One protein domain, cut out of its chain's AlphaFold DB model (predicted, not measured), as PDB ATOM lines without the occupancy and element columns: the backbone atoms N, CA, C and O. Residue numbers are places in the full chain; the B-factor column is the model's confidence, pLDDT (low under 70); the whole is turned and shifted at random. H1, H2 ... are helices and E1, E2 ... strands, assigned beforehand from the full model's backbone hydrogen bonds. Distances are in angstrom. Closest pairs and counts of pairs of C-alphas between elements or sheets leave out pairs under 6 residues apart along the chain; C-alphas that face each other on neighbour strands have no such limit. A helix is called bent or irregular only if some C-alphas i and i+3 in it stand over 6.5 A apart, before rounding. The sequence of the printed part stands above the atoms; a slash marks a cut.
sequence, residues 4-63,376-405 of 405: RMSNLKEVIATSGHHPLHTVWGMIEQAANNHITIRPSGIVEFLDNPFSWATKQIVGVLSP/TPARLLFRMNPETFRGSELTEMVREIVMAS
ATOM      1  N   ARG A   4     166.192 154.872 194.541       83.38
ATOM      2  CA  ARG A   4     166.959 155.560 195.591       83.38
ATOM      3  C   ARG A   4     166.390 156.953 195.829       83.38
ATOM      4  O   ARG A   4     165.810 157.555 194.923       83.38
ATOM      5  N   MET A   5     166.634 157.507 197.013       82.00
ATOM      6  CA  MET A   5     166.277 158.894 197.328       82.00
ATOM      7  C   MET A   5     166.823 159.899 196.297       82.00
ATOM      8  O   MET A   5     166.126 160.832 195.907       82.00
ATOM      9  N   SER A   6     168.039 159.684 195.787       81.44
ATOM     10  CA  SER A   6     168.626 160.514 194.728       81.44
ATOM     11  C   SER A   6     167.834 160.466 193.416       81.44
ATOM     12  O   SER A   6     167.636 161.505 192.789       81.44
ATOM     13  N   ASN A   7     167.301 159.298 193.040       86.81
ATOM     14  CA  ASN A   7     166.426 159.173 191.873       86.81
ATOM     15  C   ASN A   7     165.100 159.913 192.090       86.81
ATOM     16  O   ASN A   7     164.610 160.565 191.173       86.81
ATOM     17  N   LEU A   8     164.533 159.851 193.300       86.19
ATOM     18  CA  LEU A   8     163.318 160.598 193.624       86.19
ATOM     19  C   LEU A   8     163.541 162.114 193.492       86.19
ATOM     20  O   LEU A   8     162.715 162.801 192.894       86.19
ATOM     21  N   LYS A   9     164.671 162.628 193.998       84.31
ATOM     22  CA  LYS A   9     165.043 164.048 193.870       84.31
ATOM     23  C   LYS A   9     165.125 164.483 192.402       84.31
ATOM     24  O   LYS A   9     164.617 165.546 192.053       84.31
ATOM     25  N   GLU A  10     165.702 163.654 191.535       86.62
ATOM     26  CA  GLU A  10     165.789 163.918 190.092       86.62
ATOM     27  C   GLU A  10     164.409 163.932 189.412       86.62
ATOM     28  O   GLU A  10     164.098 164.849 188.647       86.62
ATOM     29  N   VAL A  11     163.542 162.962 189.730       87.38
ATOM     30  CA  VAL A  11     162.157 162.914 189.224       87.38
ATOM     31  C   VAL A  11     161.386 164.165 189.639       87.38
ATOM     32  O   VAL A  11     160.705 164.784 188.823       87.38
ATOM     33  N   ILE A  12     161.524 164.585 190.895       86.50
ATOM     34  CA  ILE A  12     160.902 165.809 191.399       86.50
ATOM     35  C   ILE A  12     161.415 167.031 190.628       86.50
ATOM     36  O   ILE A  12     160.601 167.794 190.104       86.50
ATOM     37  N   ALA A  13     162.736 167.186 190.508       85.12
ATOM     38  CA  ALA A  13     163.367 168.328 189.846       85.12
ATOM     39  C   ALA A  13     162.966 168.461 188.367       85.12
ATOM     40  O   ALA A  13     162.852 169.572 187.850       85.12
ATOM     41  N   THR A  14     162.721 167.339 187.690       87.88
ATOM     42  CA  THR A  14     162.358 167.301 186.265       87.88
ATOM     43  C   THR A  14     160.850 167.350 186.008       87.88
ATOM     44  O   THR A  14     160.439 167.655 184.890       87.88
ATOM     45  N   SER A  15     160.012 167.103 187.023       85.56
ATOM     46  CA  SER A  15     158.553 166.997 186.859       85.56
ATOM     47  C   SER A  15     157.846 168.302 186.477       85.56
ATOM     48  O   SER A  15     156.734 168.257 185.957       85.56
ATOM     49  N   GLY A  16     158.438 169.468 186.768       82.44
ATOM     50  CA  GLY A  16     157.794 170.776 186.576       82.44
ATOM     51  C   GLY A  16     156.560 171.016 187.463       82.44
ATOM     52  O   GLY A  16     155.904 172.051 187.342       82.44
ATOM     53  N   HIS A  17     156.244 170.079 188.360       82.81
ATOM     54  CA  HIS A  17     155.151 170.159 189.317       82.81
ATOM     55  C   HIS A  17     155.680 170.427 190.722       82.81
ATOM     56  O   HIS A  17     156.854 170.222 191.028       82.81
ATOM     57  N   HIS A  18     154.779 170.856 191.607       83.50
ATOM     58  CA  HIS A  18     155.104 170.927 193.020       83.50
ATOM     59  C   HIS A  18     155.499 169.520 193.521       83.50
ATOM     60  O   HIS A  18     154.738 168.572 193.310       83.50
ATOM     61  N   PRO A  19     156.619 169.365 194.237       82.19
ATOM     62  CA  PRO A  19     157.169 168.061 194.612       82.19
ATOM     63  C   PRO A  19     156.190 167.113 195.307       82.19
ATOM     64  O   PRO A  19     156.129 165.933 194.975       82.19
ATOM     65  N   LEU A  20     155.373 167.626 196.236       84.38
ATOM     66  CA  LEU A  20     154.361 166.803 196.911       84.38
ATOM     67  C   LEU A  20     153.323 166.244 195.930       84.38
ATOM     68  O   LEU A  20     152.918 165.095 196.060       84.38
ATOM     69  N   HIS A  21     152.928 167.027 194.921       88.75
ATOM     70  CA  HIS A  21     152.020 166.558 193.877       88.75
ATOM     71  C   HIS A  21     152.670 165.469 193.023       88.75
ATOM     72  O   HIS A  21     151.999 164.494 192.692       88.75
ATOM     73  N   THR A  22     153.969 165.586 192.739       90.25
ATOM     74  CA  THR A  22     154.737 164.542 192.051       90.25
ATOM     75  C   THR A  22     154.739 163.244 192.859       90.25
ATOM     76  O   THR A  22     154.364 162.202 192.329       90.25
ATOM     77  N   VAL A  23     155.064 163.297 194.156       90.50
ATOM     78  CA  VAL A  23     155.104 162.097 195.012       90.50
ATOM     79  C   VAL A  23     153.716 161.478 195.199       90.50
ATOM     80  O   VAL A  23     153.574 160.264 195.071       90.50
ATOM     81  N   TRP A  24     152.669 162.275 195.443       94.12
ATOM     82  CA  TRP A  24     151.300 161.746 195.514       94.12
ATOM     83  C   TRP A  24     150.859 161.106 194.197       94.12
ATOM     84  O   TRP A  24     150.275 160.027 194.228       94.12
ATOM     85  N   GLY A  25     151.203 161.702 193.052       95.19
ATOM     86  CA  GLY A  25     150.942 161.099 191.746       95.19
ATOM     87  C   GLY A  25     151.656 159.757 191.567       95.19
ATOM     88  O   GLY A  25     151.074 158.818 191.028       95.19
ATOM     89  N   MET A  26     152.885 159.619 192.073       95.12
ATOM     90  CA  MET A  26     153.606 158.339 192.073       95.12
ATOM     91  C   MET A  26     152.939 157.298 192.983       95.12
ATOM     92  O   MET A  26     152.835 156.137 192.596       95.12
ATOM     93  N   ILE A  27     152.452 157.703 194.164       95.69
ATOM     94  CA  ILE A  27     151.686 156.826 195.068       95.69
ATOM     95  C   ILE A  27     150.419 156.317 194.365       95.69
ATOM     96  O   ILE A  27     150.140 155.121 194.395       95.69
ATOM     97  N   GLU A  28     149.677 157.203 193.697       96.75
ATOM     98  CA  GLU A  28     148.457 156.854 192.957       96.75
ATOM     99  C   GLU A  28     148.747 155.886 191.800       96.75
ATOM    100  O   GLU A  28     148.038 154.896 191.629       96.75
ATOM    101  N   GLN A  29     149.827 156.111 191.047       95.19
ATOM    102  CA  GLN A  29     150.252 155.209 189.969       95.19
ATOM    103  C   GLN A  29     150.647 153.818 190.481       95.19
ATOM    104  O   GLN A  29     150.430 152.821 189.795       95.19
ATOM    105  N   ALA A  30     151.208 153.743 191.688       94.06
ATOM    106  CA  ALA A  30     151.647 152.502 192.315       94.06
ATOM    107  C   ALA A  30     150.552 151.798 193.146       94.06
ATOM    108  O   ALA A  30     150.800 150.720 193.682       94.06
ATOM    109  N   ALA A  31     149.334 152.350 193.225       91.44
ATOM    110  CA  ALA A  31     148.255 151.847 194.083       91.44
ATOM    111  C   ALA A  31     147.866 150.379 193.827       91.44
ATOM    112  O   ALA A  31     147.490 149.660 194.753       91.44
ATOM    113  N   ASN A  32     147.959 149.928 192.571       91.19
ATOM    114  CA  ASN A  32     147.584 148.572 192.154       91.19
ATOM    115  C   ASN A  32     148.737 147.561 192.242       91.19
ATOM    116  O   ASN A  32     148.556 146.397 191.890       91.19
ATOM    117  N   ASN A  33     149.917 147.984 192.698       91.81
ATOM    118  CA  ASN A  33     151.015 147.062 192.952       91.81
ATOM    119  C   ASN A  33     150.711 146.183 194.173       91.81
ATOM    120  O   ASN A  33     149.855 146.506 195.005       91.81
ATOM    121  N   HIS A  34     151.465 145.089 194.297       91.88
ATOM    122  CA  HIS A  34     151.505 144.313 195.533       91.88
ATOM    123  C   HIS A  34     152.121 145.166 196.639       91.88
ATOM    124  O   HIS A  34     153.277 145.582 196.525       91.88
ATOM    125  N   ILE A  35     151.360 145.438 197.696       93.50
ATOM    126  CA  ILE A  35     151.796 146.300 198.799       93.50
ATOM    127  C   ILE A  35     152.122 145.430 200.008       93.50
ATOM    128  O   ILE A  35     151.344 144.573 200.416       93.50
ATOM    129  N   THR A  36     153.300 145.652 200.591       93.38
ATOM    130  CA  THR A  36     153.727 144.965 201.813       93.38
ATOM    131  C   THR A  36     153.662 145.918 202.995       93.38
ATOM    132  O   THR A  36     154.421 146.883 203.063       93.38
ATOM    133  N   ILE A  37     152.793 145.622 203.954       93.06
ATOM    134  CA  ILE A  37     152.771 146.263 205.264       93.06
ATOM    135  C   ILE A  37     153.821 145.574 206.137       93.06
ATOM    136  O   ILE A  37     153.753 144.374 206.402       93.06
ATOM    137  N   ARG A  38     154.818 146.337 206.579       91.75
ATOM    138  CA  ARG A  38     155.849 145.849 207.502       91.75
ATOM    139  C   ARG A  38     155.498 146.247 208.937       91.75
ATOM    140  O   ARG A  38     155.066 147.383 209.120       91.75
ATOM    141  N   PRO A  39     155.775 145.398 209.940       88.19
ATOM    142  CA  PRO A  39     155.667 145.724 211.366       88.19
ATOM    143  C   PRO A  39     156.228 147.102 211.751       88.19
ATOM    144  O   PRO A  39     155.521 147.953 212.284       88.19
ATOM    145  N   SER A  40     157.478 147.386 211.374       84.75
ATOM    146  CA  SER A  40     158.115 148.693 211.601       84.75
ATOM    147  C   SER A  40     157.445 149.852 210.850       84.75
ATOM    148  O   SER A  40     157.535 151.001 211.277       84.75
ATOM    149  N   GLY A  41     156.741 149.556 209.754       89.75
ATOM    150  CA  GLY A  41     155.988 150.523 208.966       89.75
ATOM    151  C   GLY A  41     154.655 150.933 209.594       89.75
ATOM    152  O   GLY A  41     154.143 151.981 209.227       89.75
ATOM    153  N   ILE A  42     154.100 150.171 210.541       92.19
ATOM    154  CA  ILE A  42     152.840 150.538 211.212       92.19
ATOM    155  C   ILE A  42     153.036 151.806 212.047       92.19
ATOM    156  O   ILE A  42     152.277 152.763 211.910       92.19
ATOM    157  N   VAL A  43     154.102 151.849 212.855       88.75
ATOM    158  CA  VAL A  43     154.465 153.045 213.633       88.75
ATOM    159  C   VAL A  43     154.732 154.226 212.696       88.75
ATOM    160  O   VAL A  43     154.229 155.319 212.926       88.75
ATOM    161  N   GLU A  44     155.465 153.999 211.598       90.12
ATOM    162  CA  GLU A  44     155.724 155.053 210.613       90.12
ATOM    163  C   GLU A  44     154.441 155.569 209.953       90.12
ATOM    164  O   GLU A  44     154.322 156.770 209.734       90.12
ATOM    165  N   PHE A  45     153.476 154.699 209.652       93.31
ATOM    166  CA  PHE A  45     152.197 155.108 209.086       93.31
ATOM    167  C   PHE A  45     151.400 155.978 210.059       93.31
ATOM    168  O   PHE A  45     150.874 157.001 209.639       93.31
ATOM    169  N   LEU A  46     151.336 155.621 211.344       91.50
ATOM    170  CA  LEU A  46     150.623 156.425 212.343       91.50
ATOM    171  C   LEU A  46     151.307 157.778 212.595       91.50
ATOM    172  O   LEU A  46     150.626 158.794 212.724       91.50
ATOM    173  N   ASP A  47     152.642 157.803 212.611       88.50
ATOM    174  CA  ASP A  47     153.418 159.030 212.806       88.50
ATOM    175  C   ASP A  47     153.379 159.937 211.565       88.50
ATOM    176  O   ASP A  47     153.259 161.161 211.684       88.50
ATOM    177  N   ASN A  48     153.541 159.354 210.372       89.38
ATOM    178  CA  ASN A  48     153.680 160.052 209.095       89.38
ATOM    179  C   ASN A  48     153.265 159.165 207.894       89.38
ATOM    180  O   ASN A  48     154.121 158.587 207.203       89.38
ATOM    181  N   PRO A  49     151.958 159.125 207.570       92.88
ATOM    182  CA  PRO A  49     151.418 158.324 206.471       92.88
ATOM    183  C   PRO A  49     152.081 158.592 205.110       92.88
ATOM    184  O   PRO A  49     152.221 157.683 204.292       92.88
ATOM    185  N   PHE A  50     152.493 159.839 204.849       91.44
ATOM    186  CA  PHE A  50     153.157 160.224 203.601       91.44
ATOM    187  C   PHE A  50     154.551 159.602 203.445       91.44
ATOM    188  O   PHE A  50     154.863 159.051 202.385       91.44
ATOM    189  N   SER A  51     155.379 159.647 204.496       88.19
ATOM    190  CA  SER A  51     156.691 158.981 204.506       88.19
ATOM    191  C   SER A  51     156.535 157.479 204.288       88.19
ATOM    192  O   SER A  51     157.187 156.897 203.417       88.19
ATOM    193  N   TRP A  52     155.593 156.873 205.015       92.75
ATOM    194  CA  TRP A  52     155.288 155.455 204.885       92.75
ATOM    195  C   TRP A  52     154.899 155.072 203.449       92.75
ATOM    196  O   TRP A  52     155.493 154.157 202.879       92.75
ATOM    197  N   ALA A  53     153.958 155.795 202.831       94.12
ATOM    198  CA  ALA A  53     153.496 155.507 201.471       94.12
ATOM    199  C   ALA A  53     154.623 155.669 200.440       94.12
ATOM    200  O   ALA A  53     154.766 154.858 199.524       94.12
ATOM    201  N   THR A  54     155.481 156.671 200.625       90.88
ATOM    202  CA  THR A  54     156.656 156.887 199.771       90.88
ATOM    203  C   THR A  54     157.621 155.695 199.834       90.88
ATOM    204  O   THR A  54     158.147 155.253 198.814       90.88
ATOM    205  N   LYS A  55     157.826 155.105 201.015       89.31
ATOM    206  CA  LYS A  55     158.712 153.942 201.169       89.31
ATOM    207  C   LYS A  55     158.059 152.635 200.720       89.31
ATOM    208  O   LYS A  55     158.679 151.880 199.979       89.31
ATOM    209  N   GLN A  56     156.828 152.358 201.148       90.50
ATOM    210  CA  GLN A  56     156.201 151.040 200.967       90.50
ATOM    211  C   GLN A  56     155.371 150.905 199.685       90.50
ATOM    212  O   GLN A  56     155.287 149.802 199.151       90.50
ATOM    213  N   ILE A  57     154.767 151.988 199.179       93.81
ATOM    214  CA  ILE A  57     153.969 151.952 197.941       93.81
ATOM    215  C   ILE A  57     154.845 152.312 196.738       93.81
ATOM    216  O   ILE A  57     154.860 151.588 195.745       93.81
ATOM    217  N   VAL A  58     155.617 153.401 196.829       92.44
ATOM    218  CA  VAL A  58     156.497 153.833 195.725       92.44
ATOM    219  C   VAL A  58     157.808 153.036 195.689       92.44
ATOM    220  O   VAL A  58     158.388 152.854 194.620       92.44
ATOM    221  N   GLY A  59     158.273 152.514 196.830       89.56
ATOM    222  CA  GLY A  59     159.506 151.722 196.902       89.56
ATOM    223  C   GLY A  59     160.776 152.570 196.984       89.56
ATOM    224  O   GLY A  59     161.814 152.168 196.448       89.56
ATOM    225  N   VAL A  60     160.692 153.753 197.605       87.19
ATOM    226  CA  VAL A  60     161.844 154.644 197.795       87.19
ATOM    227  C   VAL A  60     162.701 154.162 198.964       87.19
ATOM    228  O   VAL A  60     162.216 154.019 200.086       87.19
ATOM    229  N   LEU A  61     163.991 153.951 198.706       82.56
ATOM    230  CA  LEU A  61     164.992 153.605 199.710       82.56
ATOM    231  C   LEU A  61     165.754 154.854 200.168       82.56
ATOM    232  O   LEU A  61     166.291 155.603 199.343       82.56
ATOM    233  N   SER A  62     165.828 155.042 201.486       76.31
ATOM    234  CA  SER A  62     166.769 155.976 202.110       76.31
ATOM    235  C   SER A  62     168.179 155.371 202.133       76.31
ATOM    236  O   SER A  62     168.296 154.149 202.260       76.31
ATOM    237  N   PRO A  63     169.238 156.190 202.016       74.06
ATOM    238  CA  PRO A  63     170.597 155.735 202.279       74.06
ATOM    239  C   PRO A  63     170.715 155.215 203.719       74.06
ATOM    240  O   PRO A  63     170.045 155.696 204.640       74.06
ATOM    241  N   THR A 376     140.447 157.299 195.516       97.94
ATOM    242  CA  THR A 376     140.574 158.387 196.496       97.94
ATOM    243  C   THR A 376     141.960 159.026 196.369       97.94
ATOM    244  O   THR A 376     142.956 158.305 196.449       97.94
ATOM    245  N   PRO A 377     142.064 160.362 196.225       97.50
ATOM    246  CA  PRO A 377     143.354 161.025 196.056       97.50
ATOM    247  C   PRO A 377     144.336 160.745 197.201       97.50
ATOM    248  O   PRO A 377     143.988 160.916 198.376       97.50
ATOM    249  N   ALA A 378     145.592 160.428 196.872       96.62
ATOM    250  CA  ALA A 378     146.615 160.060 197.855       96.62
ATOM    251  C   ALA A 378     146.851 161.163 198.895       96.62
ATOM    252  O   ALA A 378     147.057 160.871 200.069       96.62
ATOM    253  N   ARG A 379     146.727 162.437 198.508       94.56
ATOM    254  CA  ARG A 379     146.860 163.587 199.423       94.56
ATOM    255  C   ARG A 379     145.845 163.617 200.573       94.56
ATOM    256  O   ARG A 379     146.085 164.284 201.574       94.56
ATOM    257  N   LEU A 380     144.694 162.955 200.420       95.44
ATOM    258  CA  LEU A 380     143.672 162.885 201.470       95.44
ATOM    259  C   LEU A 380     143.961 161.764 202.471       95.44
ATOM    260  O   LEU A 380     143.647 161.930 203.649       95.44
ATOM    261  N   LEU A 381     144.569 160.677 201.991       96.19
ATOM    262  CA  LEU A 381     144.854 159.451 202.734       96.19
ATOM    263  C   LEU A 381     146.225 159.497 203.419       96.19
ATOM    264  O   LEU A 381     146.357 159.156 204.588       96.19
ATOM    265  N   PHE A 382     147.240 159.976 202.702       94.38
ATOM    266  CA  PHE A 382     148.636 159.977 203.125       94.38
ATOM    267  C   PHE A 382     149.100 161.407 203.380       94.38
ATOM    268  O   PHE A 382     149.823 162.018 202.583       94.38
ATOM    269  N   ARG A 383     148.604 161.969 204.486       87.94
ATOM    270  CA  ARG A 383     148.943 163.329 204.903       87.94
ATOM    271  C   ARG A 383     150.370 163.389 205.423       87.94
ATOM    272  O   ARG A 383     150.868 162.467 206.063       87.94
ATOM    273  N   MET A 384     151.004 164.515 205.145       82.62
ATOM    274  CA  MET A 384     152.335 164.811 205.637       82.62
ATOM    275  C   MET A 384     152.265 165.257 207.097       82.62
ATOM    276  O   MET A 384     151.471 166.139 207.427       82.62
ATOM    277  N   ASN A 385     153.130 164.694 207.938       80.38
ATOM    278  CA  ASN A 385     153.384 165.211 209.276       80.38
ATOM    279  C   ASN A 385     154.781 165.863 209.314       80.38
ATOM    280  O   ASN A 385     155.785 165.149 209.264       80.38
ATOM    281  N   PRO A 386     154.879 167.205 209.353       67.88
ATOM    282  CA  PRO A 386     156.169 167.894 209.335       67.88
ATOM    283  C   PRO A 386     156.960 167.740 210.645       67.88
ATOM    284  O   PRO A 386     158.157 168.021 210.656       67.88
ATOM    285  N   GLU A 387     156.325 167.298 211.736       68.12
ATOM    286  CA  GLU A 387     156.938 167.237 213.069       68.12
ATOM    287  C   GLU A 387     157.652 165.907 213.353       68.12
ATOM    288  O   GLU A 387     158.579 165.863 214.159       68.12
ATOM    289  N   THR A 388     157.257 164.820 212.683       61.50
ATOM    290  CA  THR A 388     157.665 163.441 213.028       61.50
ATOM    291  C   THR A 388     158.553 162.771 211.979       61.50
ATOM    292  O   THR A 388     158.825 161.573 212.067       61.50
ATOM    293  N   PHE A 389     159.014 163.512 210.968       56.44
ATOM    294  CA  PHE A 389     159.763 162.941 209.849       56.44
ATOM    295  C   PHE A 389     161.061 162.245 210.313       56.44
ATOM    296  O   PHE A 389     162.034 162.883 210.716       56.44
ATOM    297  N   ARG A 390     161.080 160.906 210.244       47.16
ATOM    298  CA  ARG A 390     162.274 160.082 210.472       47.16
ATOM    299  C   ARG A 390     163.005 159.873 209.144       47.16
ATOM    300  O   ARG A 390     162.452 159.288 208.214       47.16
ATOM    301  N   GLY A 391     164.253 160.329 209.080       50.09
ATOM    302  CA  GLY A 391     165.057 160.393 207.856       50.09
ATOM    303  C   GLY A 391     165.258 161.848 207.447       50.09
ATOM    304  O   GLY A 391     164.317 162.538 207.040       50.09
ATOM    305  N   SER A 392     166.483 162.342 207.608       53.59
ATOM    306  CA  SER A 392     166.833 163.732 207.315       53.59
ATOM    307  C   SER A 392     166.623 164.082 205.846       53.59
ATOM    308  O   SER A 392     166.295 165.228 205.578       53.59
ATOM    309  N   GLU A 393     166.711 163.136 204.903       58.97
ATOM    310  CA  GLU A 393     166.656 163.487 203.476       58.97
ATOM    311  C   GLU A 393     165.269 163.903 202.988       58.97
ATOM    312  O   GLU A 393     165.166 164.866 202.236       58.97
ATOM    313  N   LEU A 394     164.193 163.216 203.395       62.50
ATOM    314  CA  LEU A 394     162.830 163.654 203.059       62.50
ATOM    315  C   LEU A 394     162.486 164.952 203.800       62.50
ATOM    316  O   LEU A 394     161.774 165.789 203.255       62.50
ATOM    317  N   THR A 395     163.027 165.141 205.008       58.66
ATOM    318  CA  THR A 395     162.894 166.388 205.774       58.66
ATOM    319  C   THR A 395     163.577 167.547 205.069       58.66
ATOM    320  O   THR A 395     162.990 168.610 204.948       58.66
ATOM    321  N   GLU A 396     164.817 167.356 204.632       63.16
ATOM    322  CA  GLU A 396     165.625 168.349 203.935       63.16
ATOM    323  C   GLU A 396     165.007 168.656 202.579       63.16
ATOM    324  O   GLU A 396     164.744 169.816 202.305       63.16
ATOM    325  N   MET A 397     164.609 167.626 201.827       66.56
ATOM    326  CA  MET A 397     163.852 167.781 200.590       66.56
ATOM    327  C   MET A 397     162.596 168.623 200.845       66.56
ATOM    328  O   MET A 397     162.442 169.687 200.262       66.56
ATOM    329  N   VAL A 398     161.717 168.226 201.769       61.41
ATOM    330  CA  VAL A 398     160.485 168.975 202.063       61.41
ATOM    331  C   VAL A 398     160.769 170.375 202.624       61.41
ATOM    332  O   VAL A 398     160.055 171.306 202.269       61.41
ATOM    333  N   ARG A 399     161.796 170.576 203.459       64.06
ATOM    334  CA  ARG A 399     162.167 171.897 204.003       64.06
ATOM    335  C   ARG A 399     162.710 172.826 202.926       64.06
ATOM    336  O   ARG A 399     162.293 173.976 202.888       64.06
ATOM    337  N   GLU A 400     163.590 172.339 202.058       63.06
ATOM    338  CA  GLU A 400     164.068 173.067 200.880       63.06
ATOM    339  C   GLU A 400     162.886 173.493 200.001       63.06
ATOM    340  O   GLU A 400     162.864 174.607 199.491       63.06
ATOM    341  N   ILE A 401     161.860 172.647 199.901       57.28
ATOM    342  CA  ILE A 401     160.656 172.890 199.100       57.28
ATOM    343  C   ILE A 401     159.700 173.894 199.763       57.28
ATOM    344  O   ILE A 401     159.231 174.815 199.099       57.28
ATOM    345  N   VAL A 402     159.419 173.754 201.063       53.91
ATOM    346  CA  VAL A 402     158.539 174.660 201.831       53.91
ATOM    347  C   VAL A 402     159.165 176.047 201.994       53.91
ATOM    348  O   VAL A 402     158.444 177.028 202.084       53.91
ATOM    349  N   MET A 403     160.497 176.149 202.018       54.03
ATOM    350  CA  MET A 403     161.207 177.435 202.052       54.03
ATOM    351  C   MET A 403     161.328 178.093 200.665       54.03
ATOM    352  O   MET A 403     161.600 179.289 200.590       54.03
ATOM    353  N   ALA A 404     161.175 177.325 199.578       47.19
ATOM    354  CA  ALA A 404     161.265 177.804 198.194       47.19
ATOM    355  C   ALA A 404     159.901 178.109 197.538       47.19
ATOM    356  O   ALA A 404     159.873 178.599 196.406       47.19
ATOM    357  N   SER A 405     158.792 177.810 198.224       44.66
ATOM    358  CA  SER A 405     157.407 178.133 197.836       44.66
ATOM    359  C   SER A 405     156.841 179.238 198.718       44.66
ATOM    360  O   SER A 405     155.976 179.983 198.203       44.66
TER     361      SER A 405
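This is residues 4 to 63 and 376 to 405 of the 405 residues of the protein "PDDEXK_1 domain-containing protein" of Sulfuricurvum sp. IAE1 (UniProt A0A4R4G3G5). This is a rounded cluster of short helices: H4 sits near the middle, H3 folds back on it as a helical hairpin, and H2 crosses beside H4 with the short H5 packed on it. H1 makes a corner with the beginning of H2 at the side away from H3, H6 runs nearly along H1 in looser contact, and the short strand E1 makes the opposite edge on the way from H2 to H3. The printed part has 90 residues with six named helices and one named strand, in the order H1, H2, E1, H3, H4, H5, H6; the class is mostly helix. It is compact, with a radius of gyration of the C-alphas of 12.3 A and spans of 34 by 27 by 26 A.

H1, residues 5 to 14, begins at C-alpha 5 (166.277, 158.894, 197.328) and is 14.4 A long. H2 is residues 19 to 29, 15.3 A. E1 is residues 35 to 37, with C-alpha 35 at (151.796, 146.300, 198.799). H3 is residues 39 to 47, 13.6 A; it is neither bent nor irregular, but only just: C-alphas 40 and 43 are 6.0 A apart. H4 is residues 49 to 56, 10.3 A, and H5 is residues 378 to 381. H6, the longest, is residues 392 to 404, 17.7 A, ending at C-alpha 404 (161.265, 177.804, 198.194).

H2 is the hub, touching three helices. It touches H1 about perpendicular, at 74 degrees, with closest C-alphas of Ile 12 and Pro 19, 5.4 A. It touches H5 with those of Trp 24 and Ala 378, 5.5 A. H2 and H4 only just touch, with 3 pairs of C-alphas within 8 A, the closest Ile 27 and Ala 53 at 6.8 A, at a steep tilt of 57 degrees. H3 and H4 are a helical hairpin and touch at a shallow tilt of 29 degrees, opposite ways, closest at the C-alphas of Phe 45 and Trp 52, 5.2 A. H6 is close to H1 but not clearly touching, the closest C-alphas being Met 5 and Glu 393, 7.7 A. E1 pairs with no named strand; its closest C-alpha pair with H4 is Thr 36 and Gln 56, 6.6 A. H1 and H3 are apart. Every O i to N i+4 pair is within hydrogen-bond range in H1, H2, H4 and H6; in H3 3 of 5 are, and H5 is too short for such a pair.

The two farthest C-alphas, Gly 16 and Pro 39, are 35.3 A apart. Residues 64 to 375 are not printed, and C-alphas 63 and 376 across the cut are 30.7 A apart. No link printed whole is long. The mean pLDDT of the printed part is 82.4; residues 386 to 405 are under 70.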